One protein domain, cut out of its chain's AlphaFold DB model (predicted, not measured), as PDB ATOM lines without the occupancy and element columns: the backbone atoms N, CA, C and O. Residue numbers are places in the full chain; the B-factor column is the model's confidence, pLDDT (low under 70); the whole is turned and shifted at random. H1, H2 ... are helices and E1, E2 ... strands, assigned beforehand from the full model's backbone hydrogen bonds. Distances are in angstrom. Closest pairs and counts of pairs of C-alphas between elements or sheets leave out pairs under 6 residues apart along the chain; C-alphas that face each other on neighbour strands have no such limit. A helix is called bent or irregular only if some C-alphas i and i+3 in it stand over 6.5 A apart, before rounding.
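This is residues 2 to 38, 107 to 145 and 260 to 350 of the 473 residues of an uncharacterized protein of Kwoniella bestiolae CBS 10118 (UniProt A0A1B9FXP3). One strongly twisted sheet of eight strands is folded back on itself into two leaves, with E1, E5 and E4 in one leaf, E2, E8, E7 and E6 in the other, and E3 as the hinge between them. The long helix H2 packs on the sheet, mostly on E7, E2, E3 and E8 and reaching as far as E4, while the small irregular helix H1 covers the edge strand E1; residues 305 to 311, in the loop between E7 and E8, stick out. The printed part has 167 residues, with two named helices and eight named strands in the order E1 H1 E2 E3 E4 E5 E6 E7 E8 H2, and its class is mixed, helices and strands. The sheet is antiparallel throughout, in the order E1, E5, E4, E3, E2, E8, E7, E6. The whole is compact, with a radius of gyration of the C-alphas of 15.8 A and spans of 49 by 36 by 33 A.

In the order of the sheet, E1 is residues 2 to 5 and begins at C-alpha 2 at (84.136, 180.673, 83.270). E5 is residues 265 to 273, 22.4 A long, and bends by 57 degrees at residue 268. E4 is residues 122 to 127, 16.3 A long. E3, residues 108 to 118, is 24.5 A long and bends by 84 degrees at residue 115. E2, residues 21 to 31, is 27.0 A long and bends by 74 degrees at residue 24. E8 is residues 316 to 323, 23.3 A long, E7 is residues 293 to 300, 23.2 A long, and E6 is residues 283 to 286. H1 is residues 6 to 11; it is irregular, with C-alphas 7 and 10 at 7.8 A. H2, residues 330 to 347, is 25.6 A long, from C-alpha 330 at (103.253, 187.046, 101.164) to C-alpha 347 at (82.117, 172.723, 103.195).

The sheet is a folded sheet, one sheet bent back into two leaves that face each other, with 12 pairs of C-alphas within 11 A between E1, E5, E4 and E2, E8, E7, E6. E3 and E2 are antiparallel at 146 degrees, with N 24 and O 114 within hydrogen-bond range at 2.9 A. On the other side of E3, the hairpin E3 and E4 has N 117 and O 124 at 2.9 A. E5 and E4 are antiparallel at 156 degrees, with N 270 and O 125 at 2.9 A. E1, an edge strand, has N 2 and O 271 of E5 at 2.8 A. E2 and E8 have N 27 and O 320 at 2.8 A. E6, E7 and E8 form a meander, each strand the antiparallel neighbour of the one before, with N 285 and O 294 at 2.9 A and N 319 and O 297 at 2.8 A. H2 is on the sheet with 76 pairs of C-alphas within 10 A; its closest C-alphas to E7 are those of Lys 331 and Ser 293, 5.5 A, and to E3 those of Leu 341 and Val 118, 6.1 A. H1 is on the sheet over E1, at a height over the sheet of 5.9 A, and runs along E1 at 9 degrees on the local plane. H1 and H2 are apart. In H2 every O i to N i+4 pair is within hydrogen-bond range; in H1 0 of 2 are, with 2 of 3 O i to N i+3 pairs within range.

The two C-alphas farthest apart, those of Lys 289 and Ser 308, are 49.5 A apart. Residues 39 to 106 are not printed, with C-alphas 38 and 107 at 12.3 A across that cut; residues 146 to 259 are not printed, with C-alphas 145 and 260 at 22.6 A. Of the links that are printed whole, E7 to E8 is long, with 15 residues. The mean pLDDT of the printed part is 73.8, and 62 residues are under 70, among them residues 2 to 16, 31 to 38, 260 to 266 and 300 to 316.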
ATOM      1  N   GLU A   2      84.919 179.669  83.975       66.00
ATOM      2  CA  GLU A   2      84.136 180.673  83.270       66.00
ATOM      3  C   GLU A   2      84.944 181.965  83.165       66.00
ATOM      4  O   GLU A   2      85.682 182.327  84.088       66.00
ATOM      5  N   PHE A   3      84.802 182.648  82.033       68.56
ATOM      6  CA  PHE A   3      85.450 183.920  81.776       68.56
ATOM      7  C   PHE A   3      84.448 185.053  81.742       68.56
ATOM      8  O   PHE A   3      83.453 184.974  81.029       68.56
ATOM      9  N   ILE A   4      84.764 186.133  82.444       63.00
ATOM     10  CA  ILE A   4      83.904 187.304  82.509       63.00
ATOM     11  C   ILE A   4      84.496 188.382  81.594       63.00
ATOM     12  O   ILE A   4      85.634 188.812  81.831       63.00
ATOM     13  N   PRO A   5      83.786 188.805  80.535       57.81
ATOM     14  CA  PRO A   5      84.178 189.949  79.722       57.81
ATOM     15  C   PRO A   5      83.876 191.270  80.447       57.81
ATOM     16  O   PRO A   5      82.944 191.373  81.238       57.81
ATOM     17  N   SER A   6      84.629 192.325  80.128       58.84
ATOM     18  CA  SER A   6      84.500 193.643  80.775       58.84
ATOM     19  C   SER A   6      83.135 194.303  80.574       58.84
ATOM     20  O   SER A   6      82.706 195.053  81.454       58.84
ATOM     21  N   SER A   7      82.451 194.015  79.459       55.78
ATOM     22  CA  SER A   7      81.066 194.444  79.210       55.78
ATOM     23  C   SER A   7      80.113 193.957  80.299       55.78
ATOM     24  O   SER A   7      79.188 194.669  80.680       55.78
ATOM     25  N   ASP A   8      80.415 192.789  80.861       57.00
ATOM     26  CA  ASP A   8      79.579 192.078  81.815       57.00
ATOM     27  C   ASP A   8      80.194 192.167  83.214       57.00
ATOM     28  O   ASP A   8      79.860 191.393  84.095       57.00
ATOM     29  N   SER A   9      81.084 193.126  83.479       53.22
ATOM     30  CA  SER A   9      81.685 193.304  84.811       53.22
ATOM     31  C   SER A   9      80.657 193.584  85.924       53.22
ATOM     32  O   SER A   9      80.965 193.382  87.095       53.22
ATOM     33  N   GLN A  10      79.421 193.969  85.574       49.69
ATOM     34  CA  GLN A  10      78.277 194.031  86.496       49.69
ATOM     35  C   GLN A  10      77.697 192.644  86.859       49.69
ATOM     36  O   GLN A  10      77.001 192.522  87.865       49.69
ATOM     37  N   SER A  11      77.992 191.595  86.079       51.03
ATOM     38  CA  SER A  11      77.589 190.197  86.314       51.03
ATOM     39  C   SER A  11      78.443 189.485  87.367       51.03
ATOM     40  O   SER A  11      78.004 188.472  87.921       51.03
ATOM     41  N   LEU A  12      79.579 190.080  87.771       55.69
ATOM     42  CA  LEU A  12      80.145 189.908  89.116       55.69
ATOM     43  C   LEU A  12      79.175 190.539  90.130       55.69
ATOM     44  O   LEU A  12      79.488 191.508  90.821       55.69
ATOM     45  N   SER A  13      77.960 189.994  90.187       49.41
ATOM     46  CA  SER A  13      76.964 190.305  91.194       49.41
ATOM     47  C   SER A  13      77.601 190.135  92.573       49.41
ATOM     48  O   SER A  13      78.562 189.376  92.745       49.41
ATOM     49  N   SER A  14      77.068 190.825  93.582       52.84
ATOM     50  CA  SER A  14      77.526 190.732  94.978       52.84
ATOM     51  C   SER A  14      77.720 189.291  95.480       52.84
ATOM     52  O   SER A  14      78.482 189.070  96.415       52.84
ATOM     53  N   THR A  15      77.071 188.322  94.832       53.31
ATOM     54  CA  THR A  15      77.154 186.872  95.038       53.31
ATOM     55  C   THR A  15      78.531 186.257  94.754       53.31
ATOM     56  O   THR A  15      78.906 185.292  95.413       53.31
ATOM     57  N   HIS A  16      79.306 186.798  93.806       62.75
ATOM     58  CA  HIS A  16      80.605 186.234  93.400       62.75
ATOM     59  C   HIS A  16      81.810 187.056  93.858       62.75
ATOM     60  O   HIS A  16      82.946 186.668  93.593       62.75
ATOM     61  N   LYS A  17      81.601 188.175  94.563       76.06
ATOM     62  CA  LYS A  17      82.717 188.959  95.090       76.06
ATOM     63  C   LYS A  17      83.285 188.269  96.339       76.06
ATOM     64  O   LYS A  17      82.587 188.180  97.351       76.06
ATOM     65  N   PRO A  18      84.536 187.785  96.309       81.00
ATOM     66  CA  PRO A  18      85.140 187.156  97.477       81.00
ATOM     67  C   PRO A  18      85.326 188.174  98.609       81.00
ATOM     68  O   PRO A  18      85.654 189.338  98.371       81.00
ATOM     69  N   LYS A  19      85.128 187.717  99.853       83.88
ATOM     70  CA  LYS A  19      85.309 188.543 101.063       83.88
ATOM     71  C   LYS A  19      86.768 188.967 101.244       83.88
ATOM     72  O   LYS A  19      87.033 190.106 101.606       83.88
ATOM     73  N   ASN A  20      87.689 188.048 100.957       86.69
ATOM     74  CA  ASN A  20      89.129 188.257 101.034       86.69
ATOM     75  C   ASN A  20      89.748 188.045  99.652       86.69
ATOM     76  O   ASN A  20      89.431 187.063  98.976       86.69
ATOM     77  N   VAL A  21      90.641 188.951  99.263       89.94
ATOM     78  CA  VAL A  21      91.413 188.866  98.023       89.94
ATOM     79  C   VAL A  21      92.896 189.008  98.314       89.94
ATOM     80  O   VAL A  21      93.291 189.800  99.164       89.94
ATOM     81  N   TYR A  22      93.702 188.251  97.582       90.12
ATOM     82  CA  TYR A  22      95.141 188.168  97.770       90.12
ATOM     83  C   TYR A  22      95.847 188.486  96.447       90.12
ATOM     84  O   TYR A  22      95.637 187.768  95.463       90.12
ATOM     85  N   PRO A  23      96.638 189.570  96.383       88.56
ATOM     86  CA  PRO A  23      97.441 189.903  95.212       88.56
ATOM     87  C   PRO A  23      98.489 188.822  94.936       88.56
ATOM     88  O   PRO A  23      99.316 188.514  95.790       88.56
ATOM     89  N   CYS A  24      98.484 188.248  93.737       89.31
ATOM     90  CA  CYS A  24      99.456 187.231  93.351       89.31
ATOM     91  C   CYS A  24      99.643 187.156  91.831       89.31
ATOM     92  O   CYS A  24      98.893 187.737  91.037       89.31
ATOM     93  N   LEU A  25     100.692 186.449  91.418       89.31
ATOM     94  CA  LEU A  25     100.912 186.096  90.024       89.31
ATOM     95  C   LEU A  25     100.316 184.707  89.771       89.31
ATOM     96  O   LEU A  25     100.762 183.718  90.345       89.31
ATOM     97  N   ALA A  26      99.309 184.619  88.906       88.44
ATOM     98  CA  ALA A  26      98.720 183.352  88.494       88.44
ATOM     99  C   ALA A  26      99.457 182.797  87.269       88.44
ATOM    100  O   ALA A  26      99.493 183.447  86.223       88.44
ATOM    101  N   HIS A  27     100.026 181.594  87.386       89.00
ATOM    102  CA  HIS A  27     100.572 180.825  86.266       89.00
ATOM    103  C   HIS A  27      99.522 179.805  85.850       89.00
ATOM    104  O   HIS A  27      99.264 178.839  86.570       89.00
ATOM    105  N   ILE A  28      98.907 180.029  84.702       85.19
ATOM    106  CA  ILE A  28      97.822 179.208  84.182       85.19
ATOM    107  C   ILE A  28      98.423 178.248  83.163       85.19
ATOM    108  O   ILE A  28      98.976 178.668  82.146       85.19
ATOM    109  N   HIS A  29      98.327 176.954  83.456       79.62
ATOM    110  CA  HIS A  29      98.838 175.883  82.615       79.62
ATOM    111  C   HIS A  29      97.698 174.982  82.167       79.62
ATOM    112  O   HIS A  29      96.997 174.397  82.993       79.62
ATOM    113  N   ILE A  30      97.563 174.833  80.855       75.94
ATOM    114  CA  ILE A  30      96.546 173.993  80.231       75.94
ATOM    115  C   ILE A  30      97.228 172.807  79.547       75.94
ATOM    116  O   ILE A  30      98.175 172.991  78.778       75.94
ATOM    117  N   ILE A  31      96.764 171.592  79.854       66.50
ATOM    118  CA  ILE A  31      97.291 170.346  79.291       66.50
ATOM    119  C   ILE A  31      96.317 169.857  78.201       66.50
ATOM    120  O   ILE A  31      95.129 169.698  78.499       66.50
ATOM    121  N   PRO A  32      96.786 169.624  76.959       56.12
ATOM    122  CA  PRO A  32      95.946 169.102  75.882       56.12
ATOM    123  C   PRO A  32      95.521 167.643  76.137       56.12
ATOM    124  O   PRO A  32      96.122 166.935  76.948       56.12
ATOM    125  N   HIS A  33      94.469 167.189  75.452       50.88
ATOM    126  CA  HIS A  33      93.838 165.875  75.652       50.88
ATOM    127  C   HIS A  33      94.691 164.685  75.185       50.88
ATOM    128  O   HIS A  33      94.476 163.570  75.658       50.88
ATOM    129  N   SER A  34      95.653 164.888  74.285       46.31
ATOM    130  CA  SER A  34      96.374 163.814  73.594       46.31
ATOM    131  C   SER A  34      97.611 163.287  74.314       46.31
ATOM    132  O   SER A  34      98.190 162.304  73.844       46.31
ATOM    133  N   ASP A  35      98.015 163.867  75.452       42.41
ATOM    134  CA  ASP A  35      99.238 163.450  76.147       42.41
ATOM    135  C   ASP A  35      98.978 162.746  77.497       42.41
ATOM    136  O   ASP A  35      99.185 163.317  78.575       42.41
ATOM    137  N   PRO A  36      98.587 161.454  77.493       46.12
ATOM    138  CA  PRO A  36      98.442 160.664  78.714       46.12
ATOM    139  C   PRO A  36      99.787 160.386  79.415       46.12
ATOM    140  O   PRO A  36      99.795 159.821  80.515       46.12
ATOM    141  N   LYS A  37     100.941 160.759  78.829       45.44
ATOM    142  CA  LYS A  37     102.251 160.630  79.492       45.44
ATOM    143  C   LYS A  37     102.538 161.768  80.470       45.44
ATOM    144  O   LYS A  37     103.266 161.523  81.436       45.44
ATOM    145  N   ALA A  38     101.956 162.956  80.291       47.38
ATOM    146  CA  ALA A  38     102.134 164.074  81.220       47.38
ATOM    147  C   ALA A  38     101.397 163.840  82.554       47.38
ATOM    148  O   ALA A  38     101.921 164.150  83.623       47.38
ATOM    149  N   GLN A 107      97.465 173.850  73.743       56.88
ATOM    150  CA  GLN A 107      98.459 173.871  74.814       56.88
ATOM    151  C   GLN A 107      98.920 175.312  75.044       56.88
ATOM    152  O   GLN A 107      99.350 175.987  74.110       56.88
ATOM    153  N   GLY A 108      98.896 175.783  76.292       67.25
ATOM    154  CA  GLY A 108      99.403 177.118  76.592       67.25
ATOM    155  C   GLY A 108      99.779 177.342  78.050       67.25
ATOM    156  O   GLY A 108      99.303 176.667  78.969       67.25
ATOM    157  N   LYS A 109     100.711 178.282  78.224       76.31
ATOM    158  CA  LYS A 109     101.175 178.803  79.508       76.31
ATOM    159  C   LYS A 109     100.932 180.303  79.503       76.31
ATOM    160  O   LYS A 109     101.429 180.991  78.611       76.31
ATOM    161  N   TRP A 110     100.210 180.790  80.500       82.12
ATOM    162  CA  TRP A 110      99.905 182.208  80.638       82.12
ATOM    163  C   TRP A 110     100.192 182.696  82.052       82.12
ATOM    164  O   TRP A 110     100.080 181.947  83.020       82.12
ATOM    165  N   TYR A 111     100.537 183.971  82.157       83.00
ATOM    166  CA  TYR A 111     100.848 184.663  83.396       83.00
ATOM    167  C   TYR A 111      99.904 185.845  83.550       83.00
ATOM    168  O   TYR A 111      99.759 186.652  82.631       83.00
ATOM    169  N   TRP A 112      99.266 185.973  84.708       85.56
ATOM    170  CA  TRP A 112      98.337 187.071  84.949       85.56
ATOM    171  C   TRP A 112      98.462 187.604  86.372       85.56
ATOM    172  O   TRP A 112      98.471 186.840  87.336       85.56
ATOM    173  N   ARG A 113      98.581 188.930  86.507       85.38
ATOM    174  CA  ARG A 113      98.606 189.605  87.810       85.38
ATOM    175  C   ARG A 113      97.183 189.797  88.302       85.38
ATOM    176  O   ARG A 113      96.441 190.610  87.737       85.38
ATOM    177  N   VAL A 114      96.838 189.066  89.354       87.06
ATOM    178  CA  VAL A 114      95.464 188.947  89.834       87.06
ATOM    179  C   VAL A 114      95.334 189.248  91.317       87.06
ATOM    180  O   VAL A 114      96.286 189.167  92.085       87.06
ATOM    181  N   GLN A 115      94.111 189.563  91.706       88.94
ATOM    182  CA  GLN A 115      93.592 189.437  93.054       88.94
ATOM    183  C   GLN A 115      92.817 188.117  93.113       88.94
ATOM    184  O   GLN A 115      91.723 188.008  92.554       88.94
ATOM    185  N   ALA A 116      93.409 187.095  93.731       90.94
ATOM    186  CA  ALA A 116      92.773 185.794  93.900       90.94
ATOM    187  C   ALA A 116      91.935 185.785  95.181       90.94
ATOM    188  O   ALA A 116      92.422 186.151  96.248       90.94
ATOM    189  N   GLY A 117      90.685 185.345  95.101       90.94
ATOM    190  CA  GLY A 117      89.806 185.220  96.257       90.94
ATOM    191  C   GLY A 117      88.941 183.972  96.185       90.94
ATOM    192  O   GLY A 117      88.724 183.398  95.120       90.94
ATOM    193  N   VAL A 118      88.449 183.537  97.341       90.94
ATOM    194  CA  VAL A 118      87.623 182.333  97.471       90.94
ATOM    195  C   VAL A 118      86.263 182.726  98.037       90.94
ATOM    196  O   VAL A 118      86.169 183.442  99.034       90.94
ATOM    197  N   THR A 119      85.212 182.274  97.366       88.94
ATOM    198  CA  THR A 119      83.821 182.316  97.834       88.94
ATOM    199  C   THR A 119      83.419 180.929  98.341       88.94
ATOM    200  O   THR A 119      84.203 179.985  98.268       88.94
ATOM    201  N   GLU A 120      82.192 180.770  98.828       85.44
ATOM    202  CA  GLU A 120      81.693 179.475  99.319       85.44
ATOM    203  C   GLU A 120      81.659 178.393  98.226       85.44
ATOM    204  O   GLU A 120      81.794 177.209  98.519       85.44
ATOM    205  N   THR A 121      81.518 178.794  96.959       83.88
ATOM    206  CA  THR A 121      81.306 177.877  95.826       83.88
ATOM    207  C   THR A 121      82.317 178.035  94.693       83.88
ATOM    208  O   THR A 121      82.443 177.131  93.865       83.88
ATOM    209  N   HIS A 122      83.064 179.143  94.648       89.12
ATOM    210  CA  HIS A 122      83.976 179.469  93.548       89.12
ATOM    211  C   HIS A 122      85.324 180.033  94.014       89.12
ATOM    212  O   HIS A 122      85.396 180.822  94.957       89.12
ATOM    213  N   LEU A 123      86.380 179.705  93.273       90.06
ATOM    214  CA  LEU A 123      87.647 180.434  93.228       90.06
ATOM    215  C   LEU A 123      87.541 181.528  92.154       90.06
ATOM    216  O   LEU A 123      87.176 181.245  91.013       90.06
ATOM    217  N   VAL A 124      87.846 182.770  92.516       89.50
ATOM    218  CA  VAL A 124      87.635 183.964  91.688       89.50
ATOM    219  C   VAL A 124      88.960 184.693  91.491       89.50
ATOM    220  O   VAL A 124      89.651 184.993  92.463       89.50
ATOM    221  N   LEU A 125      89.313 184.986  90.240       90.00
ATOM    222  CA  LEU A 125      90.514 185.731  89.859       90.00
ATOM    223  C   LEU A 125      90.105 187.047  89.206       90.00
ATOM    224  O   LEU A 125      89.457 187.045  88.160       90.00
ATOM    225  N   LEU A 126      90.498 188.161  89.814       86.88
ATOM    226  CA  LEU A 126      90.209 189.510  89.325       86.88
ATOM    227  C   LEU A 126      91.505 190.202  88.887       86.88
ATOM    228  O   LEU A 126      92.556 189.904  89.448       86.88
ATOM    229  N   PRO A 127      91.480 191.134  87.923       81.88
ATOM    230  CA  PRO A 127      92.662 191.904  87.555       81.88
ATOM    231  C   PRO A 127      93.150 192.759  88.730       81.88
ATOM    232  O   PRO A 127      92.356 193.368  89.443       81.88
ATOM    233  N   LEU A 128      94.470 192.839  88.911       79.12
ATOM    234  CA  LEU A 128      95.067 193.600  90.017       79.12
ATOM    235  C   LEU A 128      94.953 195.134  89.873       79.12
ATOM    236  O   LEU A 128      94.994 195.837  90.878       79.12
ATOM    237  N   THR A 129      94.825 195.667  88.656       69.19
ATOM    238  CA  THR A 129      94.834 197.116  88.373       69.19
ATOM    239  C   THR A 129      93.665 197.535  87.479       69.19
ATOM    240  O   THR A 129      93.028 196.703  86.827       69.19
ATOM    241  N   GLN A 130      93.400 198.847  87.438       60.72
ATOM    242  CA  GLN A 130      92.572 199.488  86.418       60.72
ATOM    243  C   GLN A 130      93.439 200.479  85.620       60.72
ATOM    244  O   GLN A 130      94.056 201.347  86.238       60.72
ATOM    245  N   PRO A 131      93.519 200.364  84.280       65.94
ATOM    246  CA  PRO A 131      92.837 199.381  83.429       65.94
ATOM    247  C   PRO A 131      93.300 197.930  83.693       65.94
ATOM    248  O   PRO A 131      94.413 197.746  84.180       65.94
ATOM    249  N   PRO A 132      92.471 196.906  83.381       65.94
ATOM    250  CA  PRO A 132      92.802 195.504  83.641       65.94
ATOM    251  C   PRO A 132      94.170 195.105  83.089       65.94
ATOM    252  O   PRO A 132      94.477 195.377  81.924       65.94
ATOM    253  N   ASN A 133      94.973 194.426  83.914       67.19
ATOM    254  CA  ASN A 133      96.277 193.924  83.488       67.19
ATOM    255  C   ASN A 133      96.135 192.927  82.333       67.19
ATOM    256  O   ASN A 133      95.273 192.043  82.401       67.19
ATOM    257  N   PRO A 134      97.008 193.007  81.314       68.12
ATOM    258  CA  PRO A 134      97.016 192.032  80.239       68.12
ATOM    259  C   PRO A 134      97.451 190.657  80.755       68.12
ATOM    260  O   PRO A 134      98.258 190.534  81.679       68.12
ATOM    261  N   VAL A 135      96.922 189.618  80.115       73.62
ATOM    262  CA  VAL A 135      97.439 188.255  80.238       73.62
ATOM    263  C   VAL A 135      98.722 188.166  79.410       73.62
ATOM    264  O   VAL A 135      98.749 188.597  78.258       73.62
ATOM    265  N   LEU A 136      99.787 187.629  79.996       74.94
ATOM    266  CA  LEU A 136     101.122 187.568  79.404       74.94
ATOM    267  C   LEU A 136     101.481 186.128  79.040       74.94
ATOM    268  O   LEU A 136     101.103 185.186  79.729       74.94
ATOM    269  N   THR A 137     102.258 185.946  77.979       75.62
ATOM    270  CA  THR A 137     102.833 184.643  77.597       75.62
ATOM    271  C   THR A 137     104.241 184.438  78.161       75.62
ATOM    272  O   THR A 137     104.758 183.322  78.162       75.62
ATOM    273  N   THR A 138     104.855 185.502  78.684       68.88
ATOM    274  CA  THR A 138     106.156 185.492  79.359       68.88
ATOM    275  C   THR A 138     106.000 185.868  80.837       68.88
ATOM    276  O   THR A 138     105.121 186.666  81.177       68.88
ATOM    277  N   PRO A 139     106.822 185.294  81.737       76.94
ATOM    278  CA  PRO A 139     106.740 185.594  83.160       76.94
ATOM    279  C   PRO A 139     107.127 187.060  83.421       76.94
ATOM    280  O   PRO A 139     108.224 187.475  83.038       76.94
ATOM    281  N   PRO A 140     106.254 187.862  84.060       74.94
ATOM    282  CA  PRO A 140     106.577 189.235  84.425       74.94
ATOM    283  C   PRO A 140     107.533 189.290  85.620       74.94
ATOM    284  O   PRO A 140     107.683 188.327  86.370       74.94
ATOM    285  N   ALA A 141     108.123 190.466  85.842       74.12
ATOM    286  CA  ALA A 141     108.875 190.740  87.062       74.12
ATOM    287  C   ALA A 141     107.995 190.574  88.325       74.12
ATOM    288  O   ALA A 141     106.765 190.749  88.233       74.12
ATOM    289  N   PRO A 142     108.610 190.291  89.492       72.12
ATOM    290  CA  PRO A 142     107.900 190.126  90.758       72.12
ATOM    291  C   PRO A 142     107.007 191.330  91.102       72.12
ATOM    292  O   PRO A 142     107.248 192.458  90.660       72.12
ATOM    293  N   LEU A 143     105.934 191.088  91.857       67.19
ATOM    294  CA  LEU A 143     104.925 192.103  92.197       67.19
ATOM    295  C   LEU A 143     105.504 193.264  93.017       67.19
ATOM    296  O   LEU A 143     105.126 194.412  92.785       67.19
ATOM    297  N   SER A 144     106.458 192.978  93.901       66.25
ATOM    298  CA  SER A 144     107.210 193.953  94.698       66.25
ATOM    299  C   SER A 144     107.923 195.002  93.846       66.25
ATOM    300  O   SER A 144     108.073 196.139  94.275       66.25
ATOM    301  N   HIS A 145     108.325 194.656  92.621       63.12
ATOM    302  CA  HIS A 145     108.994 195.579  91.702       63.12
ATOM    303  C   HIS A 145     108.013 196.428  90.884       63.12
ATOM    304  O   HIS A 145     108.429 197.364  90.205       63.12
ATOM    305  N   GLY A 260      93.200 187.763  76.495       55.59
ATOM    306  CA  GLY A 260      92.953 188.990  77.263       55.59
ATOM    307  C   GLY A 260      91.751 189.794  76.733       55.59
ATOM    308  O   GLY A 260      91.388 190.801  77.338       55.59
ATOM    309  N   VAL A 261      91.142 189.349  75.624       55.72
ATOM    310  CA  VAL A 261      89.942 189.888  74.976       55.72
ATOM    311  C   VAL A 261      89.001 188.742  74.574       55.72
ATOM    312  O   VAL A 261      89.238 188.048  73.593       55.72
ATOM    313  N   ILE A 262      87.908 188.544  75.300       55.72
ATOM    314  CA  ILE A 262      86.889 187.528  75.019       55.72
ATOM    315  C   ILE A 262      85.693 188.205  74.364       55.72
ATOM    316  O   ILE A 262      85.193 189.203  74.880       55.72
ATOM    317  N   ASN A 263      85.235 187.676  73.227       57.62
ATOM    318  CA  ASN A 263      84.102 188.227  72.474       57.62
ATOM    319  C   ASN A 263      84.257 189.736  72.176       57.62
ATOM    320  O   ASN A 263      83.311 190.507  72.295       57.62
ATOM    321  N   GLY A 264      85.480 190.183  71.860       55.69
ATOM    322  CA  GLY A 264      85.787 191.599  71.610       55.69
ATOM    323  C   GLY A 264      85.899 192.480  72.865       55.69
ATOM    324  O   GLY A 264      86.255 193.651  72.752       55.69
ATOM    325  N   SER A 265      85.673 191.928  74.062       58.69
ATOM    326  CA  SER A 265      85.737 192.636  75.347       58.69
ATOM    327  C   SER A 265      86.918 192.173  76.196       58.69
ATOM    328  O   SER A 265      87.198 190.984  76.283       58.69
ATOM    329  N   LYS A 266      87.617 193.091  76.874       65.81
ATOM    330  CA  LYS A 266      88.760 192.726  77.736       65.81
ATOM    331  C   LYS A 266      88.333 191.755  78.847       65.81
ATOM    332  O   LYS A 266      87.244 191.907  79.390       65.81
ATOM    333  N   LEU A 267      89.179 190.798  79.219       70.75
ATOM    334  CA  LEU A 267      88.930 189.899  80.352       70.75
ATOM    335  C   LEU A 267      88.846 190.711  81.659       70.75
ATOM    336  O   LEU A 267      89.799 191.398  82.023       70.75
ATOM    337  N   SER A 268      87.720 190.628  82.370       72.19
ATOM    338  CA  SER A 268      87.516 191.283  83.670       72.19
ATOM    339  C   SER A 268      87.574 190.330  84.857       72.19
ATOM    340  O   SER A 268      87.686 190.791  85.988       72.19
ATOM    341  N   GLY A 269      87.514 189.018  84.636       76.81
ATOM    342  CA  GLY A 269      87.635 188.042  85.714       76.81
ATOM    343  C   GLY A 269      87.565 186.599  85.234       76.81
ATOM    344  O   GLY A 269      87.042 186.316  84.160       76.81
ATOM    345  N   VAL A 270      88.084 185.684  86.048       81.56
ATOM    346  CA  VAL A 270      87.963 184.233  85.848       81.56
ATOM    347  C   VAL A 270      87.296 183.632  87.075       81.56
ATOM    348  O   VAL A 270      87.724 183.888  88.199       81.56
ATOM    349  N   VAL A 271      86.272 182.807  86.866       84.12
ATOM    350  CA  VAL A 271      85.534 182.127  87.933       84.12
ATOM    351  C   VAL A 271      85.654 180.616  87.750       84.12
ATOM    352  O   VAL A 271      85.442 180.061  86.673       84.12
ATOM    353  N   ILE A 272      86.046 179.912  88.807       85.38
ATOM    354  CA  ILE A 272      86.274 178.467  88.794       85.38
ATOM    355  C   ILE A 272      85.418 177.856  89.895       85.38
ATOM    356  O   ILE A 272      85.612 178.164  91.067       85.38
ATOM    357  N   SER A 273      84.482 176.979  89.533       83.75
ATOM    358  CA  SER A 273      83.701 176.230  90.522       83.75
ATOM    359  C   SER A 273      84.623 175.373  91.390       83.75
ATOM    360  O   SER A 273      85.484 174.660  90.875       83.75
ATOM    361  N   LEU A 274      84.431 175.408  92.706       85.44
ATOM    362  CA  LEU A 274      85.216 174.602  93.640       85.44
ATOM    363  C   LEU A 274      84.974 173.095  93.463       85.44
ATOM    364  O   LEU A 274      85.863 172.304  93.761       85.44
ATOM    365  N   GLY A 275      83.830 172.686  92.898       80.38
ATOM    366  CA  GLY A 275      83.558 171.281  92.563       80.38
ATOM    367  C   GLY A 275      84.503 170.702  91.498       80.38
ATOM    368  O   GLY A 275      84.712 169.491  91.447       80.38
ATOM    369  N   ALA A 276      85.118 171.571  90.688       77.75
ATOM    370  CA  ALA A 276      86.109 171.226  89.667       77.75
ATOM    371  C   ALA A 276      87.542 171.080  90.223       77.75
ATOM    372  O   ALA A 276      88.469 170.757  89.476       77.75
ATOM    373  N   ILE A 277      87.744 171.338  91.519       84.31
ATOM    374  CA  ILE A 277      89.056 171.336  92.168       84.31
ATOM    375  C   ILE A 277      89.163 170.120  93.088       84.31
ATOM    376  O   ILE A 277      88.319 169.870  93.947       84.31
ATOM    377  N   ASP A 278      90.242 169.358  92.928       81.19
ATOM    378  CA  ASP A 278      90.552 168.234  93.805       81.19
ATOM    379  C   ASP A 278      91.363 168.715  95.016       81.19
ATOM    380  O   ASP A 278      92.561 168.984  94.899       81.19
ATOM    381  N   LYS A 279      90.711 168.790  96.188       84.50
ATOM    382  CA  LYS A 279      91.335 169.197  97.460       84.50
ATOM    383  C   LYS A 279      92.620 168.424  97.756       84.50
ATOM    384  O   LYS A 279      93.576 169.011  98.252       84.50
ATOM    385  N   SER A 280      92.648 167.123  97.459       80.69
ATOM    386  CA  SER A 280      93.773 166.240  97.805       80.69
ATOM    387  C   SER A 280      95.049 166.543  97.018       80.69
ATOM    388  O   SER A 280      96.136 166.135  97.416       80.69
ATOM    389  N   LYS A 281      94.919 167.275  95.908       84.56
ATOM    390  CA  LYS A 281      96.014 167.610  94.999       84.56
ATOM    391  C   LYS A 281      96.432 169.079  95.077       84.56
ATOM    392  O   LYS A 281      97.276 169.506  94.290       84.56
ATOM    393  N   ILE A 282      95.848 169.859  95.989       88.50
ATOM    394  CA  ILE A 282      96.297 171.227  96.250       88.50
ATOM    395  C   ILE A 282      97.617 171.148  97.018       88.50
ATOM    396  O   ILE A 282      97.694 170.511  98.067       88.50
ATOM    397  N   VAL A 283      98.657 171.790  96.490       88.81
ATOM    398  CA  VAL A 283      99.999 171.770  97.085       88.81
ATOM    399  C   VAL A 283     100.424 173.186  97.427       88.81
ATOM    400  O   VAL A 283     100.425 174.055  96.558       88.81
ATOM    401  N   VAL A 284     100.840 173.397  98.673       90.44
ATOM    402  CA  VAL A 284     101.559 174.607  99.091       90.44
ATOM    403  C   VAL A 284     103.054 174.330  99.007       90.44
ATOM    404  O   VAL A 284     103.525 173.293  99.472       90.44
ATOM    405  N   GLY A 285     103.799 175.247  98.403       88.06
ATOM    406  CA  GLY A 285     105.249 175.169  98.286       88.06
ATOM    407  C   GLY A 285     105.928 176.500  98.589       88.06
ATOM    408  O   GLY A 285     105.283 177.542  98.722       88.06
ATOM    409  N   GLY A 286     107.253 176.450  98.709       85.69
ATOM    410  CA  GLY A 286     108.070 177.622  99.005       85.69
ATOM    411  C   GLY A 286     107.959 178.096 100.455       85.69
ATOM    412  O   GLY A 286     107.729 177.305 101.371       85.69
ATOM    413  N   GLY A 287     108.173 179.395 100.690       71.19
ATOM    414  CA  GLY A 287     108.123 179.986 102.039       71.19
ATOM    415  C   GLY A 287     109.315 179.637 102.942       71.19
ATOM    416  O   GLY A 287     109.243 179.812 104.168       71.19
ATOM    417  N   LYS A 288     110.403 179.142 102.337       78.25
ATOM    418  CA  LYS A 288     111.736 179.035 102.938       78.25
ATOM    419  C   LYS A 288     112.477 180.365 102.784       78.25
ATOM    420  O   LYS A 288     112.141 181.186 101.934       78.25
ATOM    421  N   LYS A 289     113.501 180.592 103.612       72.31
ATOM    422  CA  LYS A 289     114.300 181.826 103.577       72.31
ATOM    423  C   LYS A 289     114.882 182.038 102.168       72.31
ATOM    424  O   LYS A 289     115.704 181.242 101.729       72.31
ATOM    425  N   GLY A 290     114.463 183.111 101.493       69.81
ATOM    426  CA  GLY A 290     114.937 183.484 100.153       69.81
ATOM    427  C   GLY A 290     114.107 182.953  98.976       69.81
ATOM    428  O   GLY A 290     114.443 183.262  97.835       69.81
ATOM    429  N   GLU A 291     113.026 182.212  99.231       79.38
ATOM    430  CA  GLU A 291     112.151 181.633  98.208       79.38
ATOM    431  C   GLU A 291     110.723 182.198  98.321       79.38
ATOM    432  O   GLU A 291     110.210 182.375  99.427       79.38
ATOM    433  N   GLY A 292     110.078 182.475  97.181       81.31
ATOM    434  CA  GLY A 292     108.669 182.889  97.142       81.31
ATOM    435  C   GLY A 292     107.742 181.792  97.661       81.31
ATOM    436  O   GLY A 292     108.102 180.618  97.671       81.31
ATOM    437  N   SER A 293     106.547 182.157  98.111       89.62
ATOM    438  CA  SER A 293     105.522 181.187  98.517       89.62
ATOM    439  C   SER A 293     104.567 180.941  97.359       89.62
ATOM    440  O   SER A 293     104.268 181.857  96.599       89.62
ATOM    441  N   TRP A 294     104.073 179.716  97.187       92.31
ATOM    442  CA  TRP A 294     103.082 179.452  96.149       92.31
ATOM    443  C   TRP A 294     102.099 178.347  96.505       92.31
ATOM    444  O   TRP A 294     102.365 177.480  97.337       92.31
ATOM    445  N   ILE A 295     100.976 178.344  95.792       93.75
ATOM    446  CA  ILE A 295      99.949 177.306  95.863       93.75
ATOM    447  C   ILE A 295      99.681 176.806  94.453       93.75
ATOM    448  O   ILE A 295      99.381 177.601  93.567       93.75
ATOM    449  N   THR A 296      99.744 175.499  94.238       92.62
ATOM    450  CA  THR A 296      99.334 174.871  92.981       92.62
ATOM    451  C   THR A 296      97.943 174.283  93.146       92.62
ATOM    452  O   THR A 296      97.725 173.414  93.990       92.62
ATOM    453  N   VAL A 297      97.008 174.748  92.322       90.31
ATOM    454  CA  VAL A 297      95.609 174.327  92.312       90.31
ATOM    455  C   VAL A 297      95.326 173.580  91.009       90.31
ATOM    456  O   VAL A 297      95.343 174.193  89.939       90.31
ATOM    457  N   PRO A 298      95.076 172.265  91.057       85.75
ATOM    458  CA  PRO A 298      94.665 171.516  89.882       85.75
ATOM    459  C   PRO A 298      93.214 171.844  89.546       85.75
ATOM    460  O   PRO A 298      92.337 171.805  90.410       85.75
ATOM    461  N   VAL A 299      92.965 172.148  88.278       79.75
ATOM    462  CA  VAL A 299      91.638 172.458  87.758       79.75
ATOM    463  C   VAL A 299      91.269 171.366  86.765       79.75
ATOM    464  O   VAL A 299      91.858 171.262  85.688       79.75
ATOM    465  N   ALA A 300      90.295 170.536  87.132       68.69
ATOM    466  CA  ALA A 300      89.649 169.635  86.193       68.69
ATOM    467  C   ALA A 300      88.499 170.405  85.543       68.69
ATOM    468  O   ALA A 300      87.498 170.693  86.194       68.69
ATOM    469  N   LEU A 301      88.622 170.775  84.269       58.84
ATOM    470  CA  LEU A 301      87.484 171.308  83.524       58.84
ATOM    471  C   LEU A 301      86.574 170.117  83.194       58.84
ATOM    472  O   LEU A 301      86.702 169.487  82.152       58.84
ATOM    473  N   GLY A 302      85.749 169.731  84.169       48.16
ATOM    474  CA  GLY A 302      84.930 168.528  84.107       48.16
ATOM    475  C   GLY A 302      83.837 168.592  83.041       48.16
ATOM    476  O   GLY A 302      83.233 169.639  82.819       48.16
ATOM    477  N   ASP A 303      83.552 167.416  82.476       40.66
ATOM    478  CA  ASP A 303      82.534 167.050  81.475       40.66
ATOM    479  C   ASP A 303      81.060 167.335  81.887       40.66
ATOM    480  O   ASP A 303      80.130 166.773  81.314       40.66
ATOM    481  N   ASN A 304      80.817 168.194  82.885       37.22
ATOM    482  CA  ASN A 304      79.483 168.503  83.428       37.22
ATOM    483  C   ASN A 304      78.795 169.703  82.769       37.22
ATOM    484  O   ASN A 304      77.685 170.071  83.154       37.22
ATOM    485  N   ALA A 305      79.413 170.304  81.757       39.72
ATOM    486  CA  ALA A 305      78.664 171.116  80.823       39.72
ATOM    487  C   ALA A 305      78.042 170.166  79.793       39.72
ATOM    488  O   ALA A 305      78.752 169.607  78.961       39.72
ATOM    489  N   GLN A 306      76.713 170.036  79.779       34.31
ATOM    490  CA  GLN A 306      75.974 169.677  78.561       34.31
ATOM    491  C   GLN A 306      76.133 170.784  77.492       34.31
ATOM    492  O   GLN A 306      75.161 171.230  76.890       34.31
ATOM    493  N   LEU A 307      77.352 171.273  77.260       41.97
ATOM    494  CA  LEU A 307      77.666 172.031  76.069       41.97
ATOM    495  C   LEU A 307      78.028 171.008  74.997       41.97
ATOM    496  O   LEU A 307      78.915 170.177  75.170       41.97
ATOM    497  N   SER A 308      77.210 171.031  73.949       34.56
ATOM    498  CA  SER A 308      77.444 170.522  72.599       34.56
ATOM    499  C   SER A 308      78.794 169.837  72.356       34.56
ATOM    500  O   SER A 308      79.849 170.433  72.529       34.56
ATOM    501  N   LYS A 309      78.734 168.611  71.814       41.81
ATOM    502  CA  LYS A 309      79.840 167.709  71.419       41.81
ATOM    503  C   LYS A 309      80.949 168.295  70.511       41.81
ATOM    504  O   LYS A 309      81.788 167.528  70.054       41.81
ATOM    505  N   ASN A 310      80.963 169.597  70.238       38.09
ATOM    506  CA  ASN A 310      81.870 170.237  69.291       38.09
ATOM    507  C   ASN A 310      82.893 171.184  69.927       38.09
ATOM    508  O   ASN A 310      83.743 171.684  69.198       38.09
ATOM    509  N   ASP A 311      82.869 171.403  71.242       39.06
ATOM    510  CA  ASP A 311      83.822 172.325  71.852       39.06
ATOM    511  C   ASP A 311      85.026 171.578  72.441       39.06
ATOM    512  O   ASP A 311      84.968 170.964  73.511       39.06
ATOM    513  N   SER A 312      86.138 171.639  71.707       42.69
ATOM    514  CA  SER A 312      87.476 171.141  72.056       42.69
ATOM    515  C   SER A 312      88.100 171.975  73.188       42.69
ATOM    516  O   SER A 312      89.164 172.577  73.053       42.69
ATOM    517  N   TYR A 313      87.418 172.075  74.334       45.22
ATOM    518  CA  TYR A 313      87.981 172.731  75.509       45.22
ATOM    519  C   TYR A 313      88.896 171.764  76.268       45.22
ATOM    520  O   TYR A 313      88.570 170.585  76.430       45.22
ATOM    521  N   PRO A 314      90.052 172.231  76.756       49.56
ATOM    522  CA  PRO A 314      91.013 171.389  77.452       49.56
ATOM    523  C   PRO A 314      90.434 170.870  78.778       49.56
ATOM    524  O   PRO A 314      90.047 171.654  79.642       49.56
ATOM    525  N   LYS A 315      90.406 169.540  78.956       57.00
ATOM    526  CA  LYS A 315      89.810 168.856  80.124       57.00
ATOM    527  C   LYS A 315      90.565 169.061  81.439       57.00
ATOM    528  O   LYS A 315      90.001 168.851  82.513       57.00
ATOM    529  N   SER A 316      91.849 169.430  81.406       63.59
ATOM    530  CA  SER A 316      92.651 169.516  82.631       63.59
ATOM    531  C   SER A 316      93.784 170.533  82.565       63.59
ATOM    532  O   SER A 316      94.410 170.749  81.528       63.59
ATOM    533  N   GLY A 317      94.067 171.143  83.709       77.50
ATOM    534  CA  GLY A 317      95.164 172.078  83.880       77.50
ATOM    535  C   GLY A 317      95.479 172.312  85.350       77.50
ATOM    536  O   GLY A 317      94.919 171.674  86.244       77.50
ATOM    537  N   TYR A 318      96.387 173.242  85.611       86.12
ATOM    538  CA  TYR A 318      96.636 173.740  86.957       86.12
ATOM    539  C   TYR A 318      96.908 175.237  86.932       86.12
ATOM    540  O   TYR A 318      97.405 175.786  85.948       86.12
ATOM    541  N   ILE A 319      96.596 175.887  88.046       89.31
ATOM    542  CA  ILE A 319      96.934 177.282  88.292       89.31
ATOM    543  C   ILE A 319      97.886 177.319  89.476       89.31
ATOM    544  O   ILE A 319      97.549 176.847  90.559       89.31
ATOM    545  N   LYS A 320      99.084 177.863  89.274       92.44
ATOM    546  CA  LYS A 320     100.020 178.154  90.362       92.44
ATOM    547  C   LYS A 320      99.866 179.621  90.753       92.44
ATOM    548  O   LYS A 320     100.103 180.491  89.925       92.44
ATOM    549  N   PHE A 321      99.485 179.893  91.994       92.94
ATOM    550  CA  PHE A 321      99.480 181.234  92.574       92.94
ATOM    551  C   PHE A 321     100.817 181.479  93.244       92.94
ATOM    552  O   PHE A 321     101.118 180.839  94.247       92.94
ATOM    553  N   GLU A 322     101.624 182.361  92.672       91.62
ATOM    554  CA  GLU A 322     102.926 182.740  93.200       91.62
ATOM    555  C   GLU A 322     102.833 184.074  93.942       91.62
ATOM    556  O   GLU A 322     102.351 185.079  93.411       91.62
ATOM    557  N   PHE A 323     103.292 184.050  95.188       89.62
ATOM    558  CA  PHE A 323     103.387 185.185  96.086       89.62
ATOM    559  C   PHE A 323     104.842 185.606  96.185       89.62
ATOM    560  O   PHE A 323     105.739 184.794  96.442       89.62
ATOM    561  N   ASP A 324     105.064 186.892  95.962       82.25
ATOM    562  CA  ASP A 324     106.399 187.450  95.893       82.25
ATOM    563  C   ASP A 324     107.105 187.365  97.251       82.25
ATOM    564  O   ASP A 324     106.559 187.774  98.272       82.25
ATOM    565  N   LYS A 325     108.336 186.853  97.268       79.75
ATOM    566  CA  LYS A 325     109.134 186.705  98.494       79.75
ATOM    567  C   LYS A 325     109.393 188.044  99.192       79.75
ATOM    568  O   LYS A 325     109.543 188.071 100.410       79.75
ATOM    569  N   ASP A 326     109.466 189.123  98.412       78.25
ATOM    570  CA  ASP A 326     109.807 190.464  98.887       78.25
ATOM    571  C   ASP A 326     108.546 191.261  99.282       78.25
ATOM    572  O   ASP A 326     108.634 192.389  99.767       78.25
ATOM    573  N   TRP A 327     107.356 190.668  99.119       78.81
ATOM    574  CA  TRP A 327     106.091 191.255  99.548       78.81
ATOM    575  C   TRP A 327     105.811 190.953 101.024       78.81
ATOM    576  O   TRP A 327     105.833 189.805 101.482       78.81
ATOM    577  N   ILE A 328     105.533 192.006 101.793       75.25
ATOM    578  CA  ILE A 328     105.270 191.898 103.231       75.25
ATOM    579  C   ILE A 328     104.005 191.065 103.440       75.25
ATOM    580  O   ILE A 328     102.932 191.415 102.967       75.25
ATOM    581  N   GLY A 329     104.133 189.959 104.174       81.38
ATOM    582  CA  GLY A 329     103.007 189.072 104.465       81.38
ATOM    583  C   GLY A 329     102.705 188.036 103.379       81.38
ATOM    584  O   GLY A 329     101.827 187.211 103.602       81.38
ATOM    585  N   ALA A 330     103.464 187.982 102.278       83.44
ATOM    586  CA  ALA A 330     103.253 187.046 101.164       83.44
ATOM    587  C   ALA A 330     103.094 185.581 101.584       83.44
ATOM    588  O   ALA A 330     102.214 184.872 101.098       83.44
ATOM    589  N   LYS A 331     103.925 185.124 102.526       88.31
ATOM    590  CA  LYS A 331     103.819 183.771 103.081       88.31
ATOM    591  C   LYS A 331     102.492 183.557 103.814       88.31
ATOM    592  O   LYS A 331     101.833 182.547 103.593       88.31
ATOM    593  N   GLY A 332     102.091 184.514 104.651       87.62
ATOM    594  CA  GLY A 332     100.824 184.455 105.379       87.62
ATOM    595  C   GLY A 332      99.621 184.520 104.437       87.62
ATOM    596  O   GLY A 332      98.687 183.747 104.590       87.62
ATOM    597  N   GLU A 333      99.662 185.373 103.414       90.12
ATOM    598  CA  GLU A 333      98.618 185.465 102.385       90.12
ATOM    599  C   GLU A 333      98.498 184.172 101.568       90.12
ATOM    600  O   GLU A 333      97.388 183.707 101.305       90.12
ATOM    601  N   CYS A 334      99.625 183.538 101.240       91.31
ATOM    602  CA  CYS A 334      99.662 182.218 100.618       91.31
ATOM    603  C   CYS A 334      99.010 181.149 101.515       91.31
ATOM    604  O   CYS A 334      98.168 180.370 101.068       91.31
ATOM    605  N   GLU A 335      99.360 181.109 102.798       91.50
ATOM    606  CA  GLU A 335      98.775 180.163 103.756       91.50
ATOM    607  C   GLU A 335      97.270 180.414 103.962       91.50
ATOM    608  O   GLU A 335      96.484 179.465 104.008       91.50
ATOM    609  N   LEU A 336      96.847 181.681 104.004       92.31
ATOM    610  CA  LEU A 336      95.444 182.076 104.127       92.31
ATOM    611  C   LEU A 336      94.626 181.716 102.885       92.31
ATOM    612  O   LEU A 336      93.529 181.176 103.024       92.31
ATOM    613  N   LEU A 337      95.142 181.967 101.676       92.62
ATOM    614  CA  LEU A 337      94.467 181.564 100.441       92.62
ATOM    615  C   LEU A 337      94.313 180.037 100.388       92.62
ATOM    616  O   LEU A 337      93.236 179.542 100.057       92.62
ATOM    617  N   HIS A 338      95.349 179.287 100.777       93.75
ATOM    618  CA  HIS A 338      95.283 177.828 100.867       93.75
ATOM    619  C   HIS A 338      94.231 177.362 101.881       93.75
ATOM    620  O   HIS A 338      93.414 176.488 101.574       93.75
ATOM    621  N   HIS A 339      94.225 177.951 103.079       92.81
ATOM    622  CA  HIS A 339      93.258 177.638 104.126       92.81
ATOM    623  C   HIS A 339      91.824 177.914 103.661       92.81
ATOM    624  O   HIS A 339      90.978 177.027 103.736       92.81
ATOM    625  N   HIS A 340      91.549 179.099 103.111       91.88
ATOM    626  CA  HIS A 340      90.214 179.446 102.625       91.88
ATOM    627  C   HIS A 340      89.759 178.543 101.480       91.88
ATOM    628  O   HIS A 340      88.609 178.109 101.473       91.88
ATOM    629  N   LEU A 341      90.656 178.204 100.550       91.38
ATOM    630  CA  LEU A 341      90.350 177.302  99.444       91.38
ATOM    631  C   LEU A 341      90.011 175.891  99.937       91.38
ATOM    632  O   LEU A 341      88.969 175.340  99.591       91.38
ATOM    633  N   THR A 342      90.870 175.305 100.769       90.88
ATOM    634  CA  THR A 342      90.667 173.944 101.285       90.88
ATOM    635  C   THR A 342      89.472 173.849 102.228       90.88
ATOM    636  O   THR A 342      88.752 172.848 102.186       90.88
ATOM    637  N   HIS A 343      89.228 174.879 103.043       91.25
ATOM    638  CA  HIS A 343      88.048 174.985 103.894       91.25
ATOM    639  C   HIS A 343      86.775 175.048 103.050       91.25
ATOM    640  O   HIS A 343      85.904 174.200 103.225       91.25
ATOM    641  N   ALA A 344      86.699 175.972 102.085       88.44
ATOM    642  CA  ALA A 344      85.534 176.117 101.214       88.44
ATOM    643  C   ALA A 344      85.230 174.824 100.442       88.44
ATOM    644  O   ALA A 344      84.078 174.403 100.397       88.44
ATOM    645  N   ILE A 345      86.264 174.130  99.934       88.31
ATOM    646  CA  ILE A 345      86.098 172.824  99.270       88.31
ATOM    647  C   ILE A 345      85.502 171.769 100.218       88.31
ATOM    648  O   ILE A 345      84.705 170.936  99.798       88.31
ATOM    649  N   SER A 346      85.870 171.802 101.502       87.12
ATOM    650  CA  SER A 346      85.389 170.836 102.504       87.12
ATOM    651  C   SER A 346      83.947 171.083 102.935       87.12
ATOM    652  O   SER A 346      83.290 170.159 103.399       87.12
ATOM    653  N   THR A 347      83.476 172.325 102.821       85.56
ATOM    654  CA  THR A 347      82.117 172.723 103.195       85.56
ATOM    655  C   THR A 347      81.118 172.612 102.049       85.56
ATOM    656  O   THR A 347      79.932 172.849 102.272       85.56
ATOM    657  N   LEU A 348      81.556 172.275 100.826       81.50
ATOM    658  CA  LEU A 348      80.605 172.041  99.741       81.50
ATOM    659  C   LEU A 348      79.743 170.814 100.046       81.50
ATOM    660  O   LEU A 348      80.267 169.802 100.516       81.50
ATOM    661  N   PRO A 349      78.438 170.871  99.732       69.94
ATOM    662  CA  PRO A 349      77.582 169.702  99.823       69.94
ATOM    663  C   PRO A 349      78.162 168.599  98.932       69.94
ATOM    664  O   PRO A 349      78.408 168.824  97.744       69.94
ATOM    665  N   GLU A 350      78.404 167.415  99.503       57.00
ATOM    666  CA  GLU A 350      78.834 166.249  98.736       57.00
ATOM    667  C   GLU A 350      77.801 165.977  97.639       57.00
ATOM    668  O   GLU A 350      76.665 165.574  97.895       57.00
TER     669      GLU A 350